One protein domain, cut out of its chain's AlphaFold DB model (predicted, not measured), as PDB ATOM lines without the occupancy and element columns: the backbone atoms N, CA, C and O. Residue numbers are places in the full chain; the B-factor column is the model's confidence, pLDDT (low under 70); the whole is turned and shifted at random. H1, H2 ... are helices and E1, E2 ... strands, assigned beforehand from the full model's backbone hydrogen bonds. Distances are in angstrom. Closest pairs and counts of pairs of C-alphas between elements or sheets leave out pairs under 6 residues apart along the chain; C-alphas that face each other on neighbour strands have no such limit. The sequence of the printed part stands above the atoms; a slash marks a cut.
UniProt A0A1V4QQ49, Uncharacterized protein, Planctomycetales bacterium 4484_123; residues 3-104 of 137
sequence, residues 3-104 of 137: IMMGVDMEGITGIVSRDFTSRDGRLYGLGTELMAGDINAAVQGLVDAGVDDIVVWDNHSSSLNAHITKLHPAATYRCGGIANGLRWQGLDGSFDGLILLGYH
ATOM      1  N   ILE A   3     263.756 202.988 229.373       98.38
ATOM      2  CA  ILE A   3     264.930 202.428 230.049       98.38
ATOM      3  C   ILE A   3     266.137 203.339 229.854       98.38
ATOM      4  O   ILE A   3     266.471 203.724 228.734       98.38
ATOM      5  N   MET A   4     266.823 203.657 230.955       97.25
ATOM      6  CA  MET A   4     268.160 204.241 230.906       97.25
ATOM      7  C   MET A   4     269.195 203.134 231.092       97.25
ATOM      8  O   MET A   4     269.061 202.285 231.968       97.25
ATOM      9  N   MET A   5     270.256 203.164 230.302       97.12
ATOM     10  CA  MET A   5     271.405 202.282 230.432       97.12
ATOM     11  C   MET A   5     272.655 203.134 230.597       97.12
ATOM     12  O   MET A   5     273.052 203.846 229.678       97.12
ATOM     13  N   GLY A   6     273.276 203.072 231.769       95.31
ATOM     14  CA  GLY A   6     274.610 203.620 231.958       95.31
ATOM     15  C   GLY A   6     275.655 202.577 231.606       95.31
ATOM     16  O   GLY A   6     275.529 201.429 232.028       95.31
ATOM     17  N   VAL A   7     276.689 202.992 230.885       95.69
ATOM     18  CA  VAL A   7     277.753 202.097 230.428       95.69
ATOM     19  C   VAL A   7     279.080 202.517 231.038       95.69
ATOM     20  O   VAL A   7     279.483 203.665 230.873       95.69
ATOM     21  N   ASP A   8     279.745 201.592 231.719       95.44
ATOM     22  CA  ASP A   8     281.139 201.737 232.142       95.44
ATOM     23  C   ASP A   8     282.031 200.761 231.367       95.44
ATOM     24  O   ASP A   8     281.518 199.791 230.808       95.44
ATOM     25  N   MET A   9     283.339 201.019 231.270       96.69
ATOM     26  CA  MET A   9     284.229 200.198 230.430       96.69
ATOM     27  C   MET A   9     284.879 199.037 231.186       96.69
ATOM     28  O   MET A   9     285.115 197.983 230.605       96.69
ATOM     29  N   GLU A  10     285.182 199.185 232.469       97.31
ATOM     30  CA  GLU A  10     285.991 198.236 233.240       97.31
ATOM     31  C   GLU A  10     285.398 196.826 233.316       97.31
ATOM     32  O   GLU A  10     286.149 195.855 233.389       97.31
ATOM     33  N   GLY A  11     284.071 196.713 233.316       97.25
ATOM     34  CA  GLY A  11     283.336 195.450 233.375       97.25
ATOM     35  C   GLY A  11     282.785 194.977 232.028       97.25
ATOM     36  O   GLY A  11     282.004 194.027 232.011       97.25
ATOM     37  N   ILE A  12     283.132 195.630 230.914       98.00
ATOM     38  CA  ILE A  12     282.744 195.174 229.571       98.00
ATOM     39  C   ILE A  12     283.388 193.824 229.270       98.00
ATOM     40  O   ILE A  12     284.539 193.550 229.630       98.00
ATOM     41  N   THR A  13     282.650 192.976 228.564       97.62
ATOM     42  CA  THR A  13     283.083 191.627 228.213       97.62
ATOM     43  C   THR A  13     284.429 191.648 227.483       97.62
ATOM     44  O   THR A  13     284.604 192.296 226.452       97.62
ATOM     45  N   GLY A  14     285.404 190.908 228.018       97.31
ATOM     46  CA  GLY A  14     286.749 190.791 227.446       97.31
ATOM     47  C   GLY A  14     287.746 191.871 227.886       97.31
ATOM     48  O   GLY A  14     288.935 191.736 227.591       97.31
ATOM     49  N   ILE A  15     287.316 192.895 228.627       97.81
ATOM     50  CA  ILE A  15     288.219 193.883 229.224       97.81
ATOM     51  C   ILE A  15     288.838 193.316 230.505       97.81
ATOM     52  O   ILE A  15     288.152 192.868 231.418       97.81
ATOM     53  N   VAL A  16     290.172 193.308 230.557       96.50
ATOM     54  CA  VAL A  16     290.934 192.674 231.653       96.50
ATOM     55  C   VAL A  16     291.993 193.581 232.275       96.50
ATOM     56  O   VAL A  16     292.628 193.215 233.262       96.50
ATOM     57  N   SER A  17     292.240 194.756 231.692       97.00
ATOM     58  CA  SER A  17     293.249 195.690 232.192       97.00
ATOM     59  C   SER A  17     292.963 197.130 231.763       97.00
ATOM     60  O   SER A  17     292.228 197.367 230.805       97.00
ATOM     61  N   ARG A  18     293.611 198.092 232.435       95.69
ATOM     62  CA  ARG A  18     293.489 199.532 232.142       95.69
ATOM     63  C   ARG A  18     293.939 199.909 230.733       95.69
ATOM     64  O   ARG A  18     293.557 200.962 230.241       95.69
ATOM     65  N   ASP A  19     294.715 199.054 230.073       97.38
ATOM     66  CA  ASP A  19     295.195 199.303 228.713       97.38
ATOM     67  C   ASP A  19     294.045 199.330 227.684       97.38
ATOM     68  O   ASP A  19     294.205 199.887 226.601       97.38
ATOM     69  N   PHE A  20     292.885 198.752 228.034       97.81
ATOM     70  CA  PHE A  20     291.644 198.789 227.250       97.81
ATOM     71  C   PHE A  20     290.744 199.988 227.580       97.81
ATOM     72  O   PHE A  20     289.939 200.375 226.739       97.81
ATOM     73  N   THR A  21     290.827 200.540 228.794       96.31
ATOM     74  CA  THR A  21     289.882 201.562 229.283       96.31
ATOM     75  C   THR A  21     290.477 202.967 229.274       96.31
ATOM     76  O   THR A  21     289.766 203.945 229.074       96.31
ATOM     77  N   SER A  22     291.797 203.098 229.403       94.88
ATOM     78  CA  SER A  22     292.458 204.401 229.382       94.88
ATOM     79  C   SER A  22     292.635 204.927 227.962       94.88
ATOM     80  O   SER A  22     293.097 204.198 227.092       94.88
ATOM     81  N   ARG A  23     292.360 206.216 227.729       92.06
ATOM     82  CA  ARG A  23     292.471 206.856 226.399       92.06
ATOM     83  C   ARG A  23     293.882 206.841 225.803       92.06
ATOM     84  O   ARG A  23     294.029 206.977 224.592       92.06
ATOM     85  N   ASP A  24     294.903 206.734 226.644       94.81
ATOM     86  CA  ASP A  24     296.314 206.585 226.275       94.81
ATOM     87  C   ASP A  24     296.781 205.116 226.255       94.81
ATOM     88  O   ASP A  24     297.928 204.833 225.905       94.81
ATOM     89  N   GLY A  25     295.893 204.182 226.600       96.44
ATOM     90  CA  GLY A  25     296.142 202.748 226.598       96.44
ATOM     91  C   GLY A  25     296.290 202.192 225.186       96.44
ATOM     92  O   GLY A  25     295.605 202.598 224.242       96.44
ATOM     93  N   ARG A  26     297.181 201.212 225.024       97.81
ATOM     94  CA  ARG A  26     297.500 200.633 223.706       97.81
ATOM     95  C   ARG A  26     296.336 199.857 223.100       97.81
ATOM     96  O   ARG A  26     296.290 199.687 221.884       97.81
ATOM     97  N   LEU A  27     295.432 199.362 223.942       97.81
ATOM     98  CA  LEU A  27     294.277 198.555 223.560       97.81
ATOM     99  C   LEU A  27     292.970 199.347 223.640       97.81
ATOM    100  O   LEU A  27     291.909 198.763 223.439       97.81
ATOM    101  N   TYR A  28     293.020 200.663 223.868       97.12
ATOM    102  CA  TYR A  28     291.829 201.501 224.008       97.12
ATOM    103  C   TYR A  28     290.881 201.390 222.811       97.12
ATOM    104  O   TYR A  28     289.677 201.223 222.980       97.12
ATOM    105  N   GLY A  29     291.425 201.385 221.589       96.31
ATOM    106  CA  GLY A  29     290.629 201.176 220.377       96.31
ATOM    107  C   GLY A  29     289.834 199.867 220.421       96.31
ATOM    108  O   GLY A  29     288.624 199.884 220.219       96.31
ATOM    109  N   LEU A  30     290.481 198.757 220.789       97.00
ATOM    110  CA  LEU A  30     289.806 197.471 220.973       97.00
ATOM    111  C   LEU A  30     288.785 197.525 222.122       97.00
ATOM    112  O   LEU A  30     287.679 197.017 221.976       97.00
ATOM    113  N   GLY A  31     289.114 198.182 223.236       97.44
ATOM    114  CA  GLY A  31     288.193 198.370 224.358       97.44
ATOM    115  C   GLY A  31     286.904 199.085 223.948       97.44
ATOM    116  O   GLY A  31     285.813 198.620 224.265       97.44
ATOM    117  N   THR A  32     287.007 200.162 223.164       96.44
ATOM    118  CA  THR A  32     285.832 200.881 222.641       96.44
ATOM    119  C   THR A  32     285.004 200.050 221.653       96.44
ATOM    120  O   THR A  32     283.791 200.236 221.562       96.44
ATOM    121  N   GLU A  33     285.625 199.119 220.923       96.81
ATOM    122  CA  GLU A  33     284.912 198.187 220.040       96.81
ATOM    123  C   GLU A  33     284.153 197.117 220.827       96.81
ATOM    124  O   GLU A  33     282.990 196.857 220.524       96.81
ATOM    125  N   LEU A  34     284.773 196.551 221.865       97.56
ATOM    126  CA  LEU A  34     284.118 195.610 222.778       97.56
ATOM    127  C   LEU A  34     282.943 196.275 223.506       97.56
ATOM    128  O   LEU A  34     281.850 195.715 223.548       97.56
ATOM    129  N   MET A  35     283.134 197.508 223.991       97.44
ATOM    130  CA  MET A  35     282.079 198.297 224.637       97.44
ATOM    131  C   MET A  35     280.886 198.511 223.699       97.44
ATOM    132  O   MET A  35     279.743 198.312 224.101       97.44
ATOM    133  N   ALA A  36     281.136 198.870 222.435       97.19
ATOM    134  CA  ALA A  36     280.075 199.005 221.438       97.19
ATOM    135  C   ALA A  36     279.345 197.673 221.182       97.19
ATOM    136  O   ALA A  36     278.129 197.673 221.007       97.19
ATOM    137  N   GLY A  37     280.064 196.546 221.190       97.81
ATOM    138  CA  GLY A  37     279.481 195.208 221.074       97.81
ATOM    139  C   GLY A  37     278.479 194.902 222.188       97.81
ATOM    140  O   GLY A  37     277.333 194.557 221.897       97.81
ATOM    141  N   ASP A  38     278.880 195.098 223.445       98.31
ATOM    142  CA  ASP A  38     278.018 194.867 224.611       98.31
ATOM    143  C   ASP A  38     276.818 195.829 224.633       98.31
ATOM    144  O   ASP A  38     275.691 195.397 224.881       98.31
ATOM    145  N   ILE A  39     277.025 197.112 224.300       98.12
ATOM    146  CA  ILE A  39     275.929 198.087 224.152       98.12
ATOM    147  C   ILE A  39     274.924 197.598 223.111       98.12
ATOM    148  O   ILE A  39     273.726 197.558 223.379       98.12
ATOM    149  N   ASN A  40     275.394 197.210 221.926       98.38
ATOM    150  CA  ASN A  40     274.519 196.786 220.841       98.38
ATOM    151  C   ASN A  40     273.736 195.525 221.198       98.38
ATOM    152  O   ASN A  40     272.544 195.455 220.910       98.38
ATOM    153  N   ALA A  41     274.376 194.557 221.857       98.56
ATOM    154  CA  ALA A  41     273.711 193.348 222.325       98.56
ATOM    155  C   ALA A  41     272.620 193.667 223.362       98.56
ATOM    156  O   ALA A  41     271.505 193.151 223.269       98.56
ATOM    157  N   ALA A  42     272.908 194.559 224.313       98.56
ATOM    158  CA  ALA A  42     271.946 194.972 225.328       98.56
ATOM    159  C   ALA A  42     270.772 195.770 224.727       98.56
ATOM    160  O   ALA A  42     269.618 195.523 225.077       98.56
ATOM    161  N   VAL A  43     271.043 196.687 223.792       98.56
ATOM    162  CA  VAL A  43     270.001 197.438 223.073       98.56
ATOM    163  C   VAL A  43     269.136 196.499 222.231       98.56
ATOM    164  O   VAL A  43     267.915 196.617 222.283       98.56
ATOM    165  N   GLN A  44     269.729 195.545 221.509       98.69
ATOM    166  CA  GLN A  44     268.967 194.554 220.745       98.69
ATOM    167  C   GLN A  44     268.038 193.744 221.659       98.69
ATOM    168  O   GLN A  44     266.857 193.616 221.361       98.69
ATOM    169  N   GLY A  45     268.533 193.274 222.809       98.62
ATOM    170  CA  GLY A  45     267.705 192.549 223.777       98.62
ATOM    171  C   GLY A  45     266.527 193.373 224.314       98.62
ATOM    172  O   GLY A  45     265.440 192.835 224.511       98.62
ATOM    173  N   LEU A  46     266.708 194.684 224.513       98.62
ATOM    174  CA  LEU A  46     265.623 195.595 224.900       98.62
ATOM    175  C   LEU A  46     264.591 195.777 223.780       98.62
ATOM    176  O   LEU A  46     263.390 195.755 224.050       98.62
ATOM    177  N   VAL A  47     265.046 195.920 222.535       98.56
ATOM    178  CA  VAL A  47     264.165 196.000 221.359       98.56
ATOM    179  C   VAL A  47     263.341 194.721 221.220       98.56
ATOM    180  O   VAL A  47     262.123 194.794 221.068       98.56
ATOM    181  N   ASP A  48     263.974 193.555 221.346       98.56
ATOM    182  CA  ASP A  48     263.304 192.252 221.272       98.56
ATOM    183  C   ASP A  48     262.278 192.068 222.404       98.56
ATOM    184  O   ASP A  48     261.253 191.410 222.226       98.56
ATOM    185  N   ALA A  49     262.519 192.694 223.560       98.12
ATOM    186  CA  ALA A  49     261.588 192.746 224.686       98.12
ATOM    187  C   ALA A  49     260.458 193.788 224.522       98.12
ATOM    188  O   ALA A  49     259.601 193.898 225.400       98.12
ATOM    189  N   GLY A  50     260.429 194.544 223.420       98.12
ATOM    190  CA  GLY A  50     259.395 195.542 223.129       98.12
ATOM    191  C   GLY A  50     259.594 196.894 223.820       98.12
ATOM    192  O   GLY A  50     258.623 197.632 223.996       98.12
ATOM    193  N   VAL A  51     260.819 197.228 224.236       98.38
ATOM    194  CA  VAL A  51     261.158 198.556 224.771       98.38
ATOM    195  C   VAL A  51     261.313 199.548 223.616       98.38
ATOM    196  O   VAL A  51     262.058 199.302 222.670       98.38
ATOM    197  N   ASP A  52     260.610 200.675 223.703       93.38
ATOM    198  CA  ASP A  52     260.471 201.681 222.645       93.38
ATOM    199  C   ASP A  52     261.209 203.002 222.930       93.38
ATOM    200  O   ASP A  52     261.466 203.760 221.995       93.38
ATOM    201  N   ASP A  53     261.599 203.271 224.182       98.06
ATOM    202  CA  ASP A  53     262.423 204.427 224.565       98.06
ATOM    203  C   ASP A  53     263.668 203.965 225.341       98.06
ATOM    204  O   ASP A  53     263.613 203.616 226.525       98.06
ATOM    205  N   ILE A  54     264.806 203.923 224.641       98.44
ATOM    206  CA  ILE A  54     266.092 203.461 225.170       98.44
ATOM    207  C   ILE A  54     267.075 204.631 225.163       98.44
ATOM    208  O   ILE A  54     267.431 205.158 224.106       98.44
ATOM    209  N   VAL A  55     267.566 205.004 226.342       96.88
ATOM    210  CA  VAL A  55     268.604 206.026 226.507       96.88
ATOM    211  C   VAL A  55     269.886 205.363 226.983       96.88
ATOM    212  O   VAL A  55     269.921 204.802 228.075       96.88
ATOM    213  N   VAL A  56     270.957 205.470 226.202       95.75
ATOM    214  CA  VAL A  56     272.286 204.972 226.573       95.75
ATOM    215  C   VAL A  56     273.173 206.154 226.950       95.75
ATOM    216  O   VAL A  56     273.293 207.116 226.191       95.75
ATOM    217  N   TRP A  57     273.791 206.086 228.125       93.56
ATOM    218  CA  TRP A  57     274.679 207.116 228.653       93.56
ATOM    219  C   TRP A  57     276.078 206.540 228.902       93.56
ATOM    220  O   TRP A  57     276.246 205.599 229.684       93.56
ATOM    221  N   ASP A  58     277.077 207.114 228.230       92.69
ATOM    222  CA  ASP A  58     278.490 206.772 228.415       92.69
ATOM    223  C   ASP A  58     278.989 207.345 229.753       92.69
ATOM    224  O   ASP A  58     279.186 208.553 229.901       92.69
ATOM    225  N   ASN A  59     279.156 206.480 230.754       91.50
ATOM    226  CA  ASN A  59     279.547 206.843 232.119       91.50
ATOM    227  C   ASN A  59     281.049 206.710 232.384       91.50
ATOM    228  O   ASN A  59     281.497 207.051 233.482       91.50
ATOM    229  N   HIS A  60     281.818 206.224 231.411       93.00
ATOM    230  CA  HIS A  60     283.230 205.963 231.616       93.00
ATOM    231  C   HIS A  60     284.059 207.241 231.422       93.00
ATOM    232  O   HIS A  60     284.029 207.869 230.359       93.00
ATOM    233  N   SER A  61     284.858 207.615 232.425       90.25
ATOM    234  CA  SER A  61     285.854 208.694 232.338       90.25
ATOM    235  C   SER A  61     285.311 210.000 231.717       90.25
ATOM    236  O   SER A  61     284.583 210.747 232.369       90.25
ATOM    237  N   SER A  62     285.663 210.302 230.461       87.44
ATOM    238  CA  SER A  62     285.270 211.532 229.756       87.44
ATOM    239  C   SER A  62     283.882 211.505 229.096       87.44
ATOM    240  O   SER A  62     283.506 212.503 228.479       87.44
ATOM    241  N   SER A  63     283.146 210.391 229.186       89.88
ATOM    242  CA  SER A  63     281.852 210.178 228.511       89.88
ATOM    243  C   SER A  63     281.923 210.338 226.982       89.88
ATOM    244  O   SER A  63     280.984 210.813 226.341       89.88
ATOM    245  N   LEU A  64     283.079 210.021 226.390       89.88
ATOM    246  CA  LEU A  64     283.397 210.211 224.968       89.88
ATOM    247  C   LEU A  64     284.156 208.994 224.416       89.88
ATOM    248  O   LEU A  64     285.185 209.141 223.750       89.88
ATOM    249  N   ASN A  65     283.681 207.792 224.738       91.69
ATOM    250  CA  ASN A  65     284.365 206.536 224.438       91.69
ATOM    251  C   ASN A  65     283.649 205.757 223.329       91.69
ATOM    252  O   ASN A  65     284.296 205.229 222.424       91.69
ATOM    253  N   ALA A  66     282.314 205.718 223.362       86.19
ATOM    254  CA  ALA A  66     281.532 204.953 222.397       86.19
ATOM    255  C   ALA A  66     281.588 205.551 220.974       86.19
ATOM    256  O   ALA A  66     281.315 206.734 220.749       86.19
ATOM    257  N   HIS A  67     281.888 204.708 219.979       86.00
ATOM    258  CA  HIS A  67     281.885 205.094 218.564       86.00
ATOM    259  C   HIS A  67     280.457 205.203 218.041       86.00
ATOM    260  O   HIS A  67     279.894 204.205 217.602       86.00
ATOM    261  N   ILE A  68     279.890 206.411 218.027       84.69
ATOM    262  CA  ILE A  68     278.485 206.659 217.648       84.69
ATOM    263  C   ILE A  68     278.059 206.021 216.314       84.69
ATOM    264  O   ILE A  68     276.906 205.642 216.153       84.69
ATOM    265  N   THR A  69     278.980 205.866 215.358       89.75
ATOM    266  CA  THR A  69     278.710 205.279 214.036       89.75
ATOM    267  C   THR A  69     278.611 203.752 214.044       89.75
ATOM    268  O   THR A  69     278.205 203.168 213.043       89.75
ATOM    269  N   LYS A  70     278.994 203.102 215.148       93.50
ATOM    270  CA  LYS A  70     278.958 201.645 215.339       93.50
ATOM    271  C   LYS A  70     277.830 201.201 216.276       93.50
ATOM    272  O   LYS A  70     277.732 200.009 216.562       93.50
ATOM    273  N   LEU A  71     277.019 202.130 216.784       96.75
ATOM    274  CA  LEU A  71     276.004 201.837 217.792       96.75
ATOM    275  C   LEU A  71     274.630 201.552 217.176       96.75
ATOM    276  O   LEU A  71     274.283 202.051 216.105       96.75
ATOM    277  N   HIS A  72     273.841 200.744 217.877       97.75
ATOM    278  CA  HIS A  72     272.520 200.309 217.450       97.75
ATOM    279  C   HIS A  72     271.559 201.507 217.291       97.75
ATOM    280  O   HIS A  72     271.406 202.293 218.226       97.75
ATOM    281  N   PRO A  73     270.851 201.657 216.158       96.94
ATOM    282  CA  PRO A  73     270.107 202.883 215.848       96.94
ATOM    283  C   PRO A  73     268.833 203.089 216.681       96.94
ATOM    284  O   PRO A  73     268.287 204.186 216.687       96.94
ATOM    285  N   ALA A  74     268.342 202.054 217.368       97.56
ATOM    286  CA  ALA A  74     267.112 202.136 218.166       97.56
ATOM    287  C   ALA A  74     267.264 202.873 219.511       97.56
ATOM    288  O   ALA A  74     266.266 203.082 220.193       97.56
ATOM    289  N   ALA A  75     268.483 203.247 219.912       97.44
ATOM    290  CA  ALA A  75     268.713 203.960 221.164       97.44
ATOM    291  C   ALA A  75     269.135 205.415 220.931       97.44
ATOM    292  O   ALA A  75     269.796 205.755 219.950       97.44
ATOM    293  N   THR A  76     268.787 206.273 221.887       95.56
ATOM    294  CA  THR A  76     269.312 207.635 221.983       95.56
ATOM    295  C   THR A  76     270.587 207.618 222.811       95.56
ATOM    296  O   THR A  76     270.564 207.282 223.996       95.56
ATOM    297  N   TYR A  77     271.694 208.030 222.202       93.44
ATOM    298  CA  TYR A  77     272.995 208.084 222.861       93.44
ATOM    299  C   TYR A  77     273.261 209.465 223.421       93.44
ATOM    300  O   TYR A  77     273.092 210.484 222.748       93.44
ATOM    301  N   ARG A  78     273.716 209.487 224.663       89.69
ATOM    302  CA  ARG A  78     274.161 210.692 225.329       89.69
ATOM    303  C   ARG A  78     275.650 210.561 225.635       89.69
ATOM    304  O   ARG A  78     276.072 209.660 226.358       89.69
ATOM    305  N   CYS A  79     276.410 211.473 225.041       84.62
ATOM    306  CA  CYS A  79     277.859 211.550 225.140       84.62
ATOM    307  C   CYS A  79     278.266 213.003 225.408       84.62
ATOM    308  O   CYS A  79     277.512 213.936 225.120       84.62
ATOM    309  N   GLY A  80     279.490 213.193 225.880       76.38
ATOM    310  CA  GLY A  80     279.996 214.491 226.306       76.38
ATOM    311  C   GLY A  80     279.947 214.619 227.819       76.38
ATOM    312  O   GLY A  80     279.049 214.096 228.472       76.38
ATOM    313  N   GLY A  81     280.976 215.269 228.364       65.06
ATOM    314  CA  GLY A  81     281.251 215.281 229.794       65.06
ATOM    315  C   GLY A  81     280.077 215.737 230.657       65.06
ATOM    316  O   GLY A  81     279.170 216.445 230.218       65.06
ATOM    317  N   ILE A  82     280.147 215.343 231.924       62.38
ATOM    318  CA  ILE A  82     279.123 215.579 232.935       62.38
ATOM    319  C   ILE A  82     278.869 217.085 233.103       62.38
ATOM    320  O   ILE A  82     279.586 217.778 233.830       62.38
ATOM    321  N   ALA A  83     277.815 217.607 232.475       53.12
ATOM    322  CA  ALA A  83     277.339 218.946 232.780       53.12
ATOM    323  C   ALA A  83     276.824 218.949 234.230       53.12
ATOM    324  O   ALA A  83     275.888 218.226 234.572       53.12
ATOM    325  N   ASN A  84     277.440 219.767 235.088       60.62
ATOM    326  CA  ASN A  84     277.050 219.997 236.489       60.62
ATOM    327  C   ASN A  84     277.376 218.875 237.498       60.62
ATOM    328  O   ASN A  84     276.828 218.872 238.597       60.62
ATOM    329  N   GLY A  85     278.274 217.939 237.170       64.00
ATOM    330  CA  GLY A  85     278.785 216.944 238.131       64.00
ATOM    331  C   GLY A  85     277.820 215.811 238.523       64.00
ATOM    332  O   GLY A  85     278.133 215.037 239.424       64.00
ATOM    333  N   LEU A  86     276.668 215.677 237.854       71.94
ATOM    334  CA  LEU A  86     275.707 214.590 238.080       71.94
ATOM    335  C   LEU A  86     275.950 213.402 237.136       71.94
ATOM    336  O   LEU A  86     275.660 213.499 235.947       71.94
ATOM    337  N   ARG A  87     276.387 212.253 237.673       78.31
ATOM    338  CA  ARG A  87     276.632 211.013 236.899       78.31
ATOM    339  C   ARG A  87     275.401 210.526 236.113       78.31
ATOM    340  O   ARG A  87     275.542 210.015 235.014       78.31
ATOM    341  N   TRP A  88     274.194 210.732 236.645       86.81
ATOM    342  CA  TRP A  88     272.928 210.279 236.047       86.81
ATOM    343  C   TRP A  88     272.089 211.439 235.506       86.81
ATOM    344  O   TRP A  88     270.969 211.692 235.957       86.81
ATOM    345  N   GLN A  89     272.645 212.197 234.562       82.06
ATOM    346  CA  GLN A  89     271.968 213.375 234.030       82.06
ATOM    347  C   GLN A  89     270.651 213.003 233.334       82.06
ATOM    348  O   GLN A  89     270.620 212.208 232.397       82.06
ATOM    349  N   GLY A  90     269.556 213.632 233.769       86.50
ATOM    350  CA  GLY A  90     268.224 213.445 233.194       86.50
ATOM    351  C   GLY A  90     267.579 212.094 233.506       86.50
ATOM    352  O   GLY A  90     266.628 211.746 232.815       86.50
ATOM    353  N   LEU A  91     268.099 211.340 234.481       91.62
ATOM    354  CA  LEU A  91     267.362 210.249 235.113       91.62
ATOM    355  C   LEU A  91     266.345 210.852 236.090       91.62
ATOM    356  O   LEU A  91     266.706 211.648 236.957       91.62
ATOM    357  N   ASP A  92     265.083 210.470 235.950       93.00
ATOM    358  CA  ASP A  92     263.977 210.921 236.791       93.00
ATOM    359  C   ASP A  92     262.918 209.811 236.932       93.00
ATOM    360  O   ASP A  92     263.107 208.688 236.464       93.00
ATOM    361  N   GLY A  93     261.794 210.121 237.581       95.94
ATOM    362  CA  GLY A  93     260.701 209.169 237.793       95.94
ATOM    363  C   GLY A  93     259.930 208.751 236.533       95.94
ATOM    364  O   GLY A  93     258.974 207.997 236.666       95.94
ATOM    365  N   SER A  94     260.290 209.236 235.336       96.25
ATOM    366  CA  SER A  94     259.686 208.794 234.067       96.25
ATOM    367  C   SER A  94     260.290 207.502 233.516       96.25
ATOM    368  O   SER A  94     259.739 206.937 232.575       96.25
ATOM    369  N   PHE A  95     261.430 207.057 234.052       97.38
ATOM    370  CA  PHE A  95     262.080 205.818 233.637       97.38
ATOM    371  C   PHE A  95     261.517 204.625 234.409       97.38
ATOM    372  O   PHE A  95     261.440 204.644 235.636       97.38
ATOM    373  N   ASP A  96     261.195 203.561 233.681       97.75
ATOM    374  CA  ASP A  96     260.702 202.298 234.233       97.75
ATOM    375  C   ASP A  96     261.844 201.423 234.777       97.75
ATOM    376  O   ASP A  96     261.617 200.505 235.566       97.75
ATOM    377  N   GLY A  97     263.087 201.690 234.361       96.56
ATOM    378  CA  GLY A  97     264.246 200.916 234.783       96.56
ATOM    379  C   GLY A  97     265.592 201.553 234.450       96.56
ATOM    380  O   GLY A  97     265.714 202.402 233.562       96.56
ATOM    381  N   LEU A  98     266.608 201.097 235.185       96.19
ATOM    382  CA  LEU A  98     268.007 201.459 235.007       96.19
ATOM    383  C   LEU A  98     268.850 200.194 234.813       96.19
ATOM    384  O   LEU A  98     268.768 199.262 235.612       96.19
ATOM    385  N   ILE A  99     269.695 200.192 233.786       97.50
ATOM    386  CA  ILE A  99     270.689 199.149 233.529       97.50
ATOM    387  C   ILE A  99     272.084 199.718 233.785       97.50
ATOM    388  O   ILE A  99     272.426 200.798 233.302       97.50
ATOM    389  N   LEU A 100     272.889 198.969 234.537       97.19
ATOM    390  CA  LEU A 100     274.296 199.257 234.809       97.19
ATOM    391  C   LEU A 100     275.151 198.277 234.000       97.19
ATOM    392  O   LEU A 100     275.465 197.185 234.470       97.19
ATOM    393  N   LEU A 101     275.461 198.635 232.754       97.81
ATOM    394  CA  LEU A 101     276.209 197.782 231.830       97.81
ATOM    395  C   LEU A 101     277.713 198.019 231.986       97.81
ATOM    396  O   LEU A 101     278.157 199.163 232.014       97.81
ATOM    397  N   GLY A 102     278.498 196.945 232.075       97.06
ATOM    398  CA  GLY A 102     279.959 197.042 232.155       97.06
ATOM    399  C   GLY A 102     280.489 197.660 233.455       97.06
ATOM    400  O   GLY A 102     281.644 198.064 233.518       97.06
ATOM    401  N   TYR A 103     279.663 197.736 234.500       96.81
ATOM    402  CA  TYR A 103     280.080 198.224 235.814       96.81
ATOM    403  C   TYR A 103     280.989 197.222 236.537       96.81
ATOM    404  O   TYR A 103     280.925 196.012 236.312       96.81
ATOM    405  N   HIS A 104     281.814 197.735 237.447       96.06
ATOM    406  CA  HIS A 104     282.837 196.976 238.164       96.06
ATOM    407  C   HIS A 104     282.662 197.057 239.685       96.06
ATOM    408  O   HIS A 104     281.868 197.834 240.223       96.06
TER     409      HIS A 104
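AT A GLANCE: This is residues 3 to 104 of the 137 residues of an uncharacterized protein of Planctomycetales bacterium 4484_123 (UniProt A0A1V4QQ49). With little regular structure, one long helix, H1, lies over one face of a small parallel sheet, E3 E2 E1 E4, in two layers. The 102 printed residues include E1 H1 E2 E3 E4 in turn, class mixed, under half in named elements. The whole is compact, radius of gyration of the C-alphas 13.1 A, spanning 39 by 33 by 24 A.

IN THESE COORDINATES: E1, residues 3 to 7, begins at C-alpha 3 (264.930, 202.428, 230.049). H1 is 28 to 48, 30.1 A long; E2 53 to 58; E3 76 to 78. E4, 97 to 101, ends at (276.209, 197.782, 231.830).

HOW THE PARTS SIT: H1 is on the sheet, height 10.0 A, along the strands; its closest C-alphas with E2, Val 43 and Ile 54, are 7.5 A apart. E1, H1 and E2 form a strand-helix-strand unit, its crossover right-handed. N 5 and O 55, N 99 and O 4, N 76 and O 54, each 2.8 A, are within hydrogen-bond range, like every O i to N i+4 pair of H1.

THE WHOLE: The printed part has no cut; residues 81 to 85 are under pLDDT 70. Links except H1 to E2 are long.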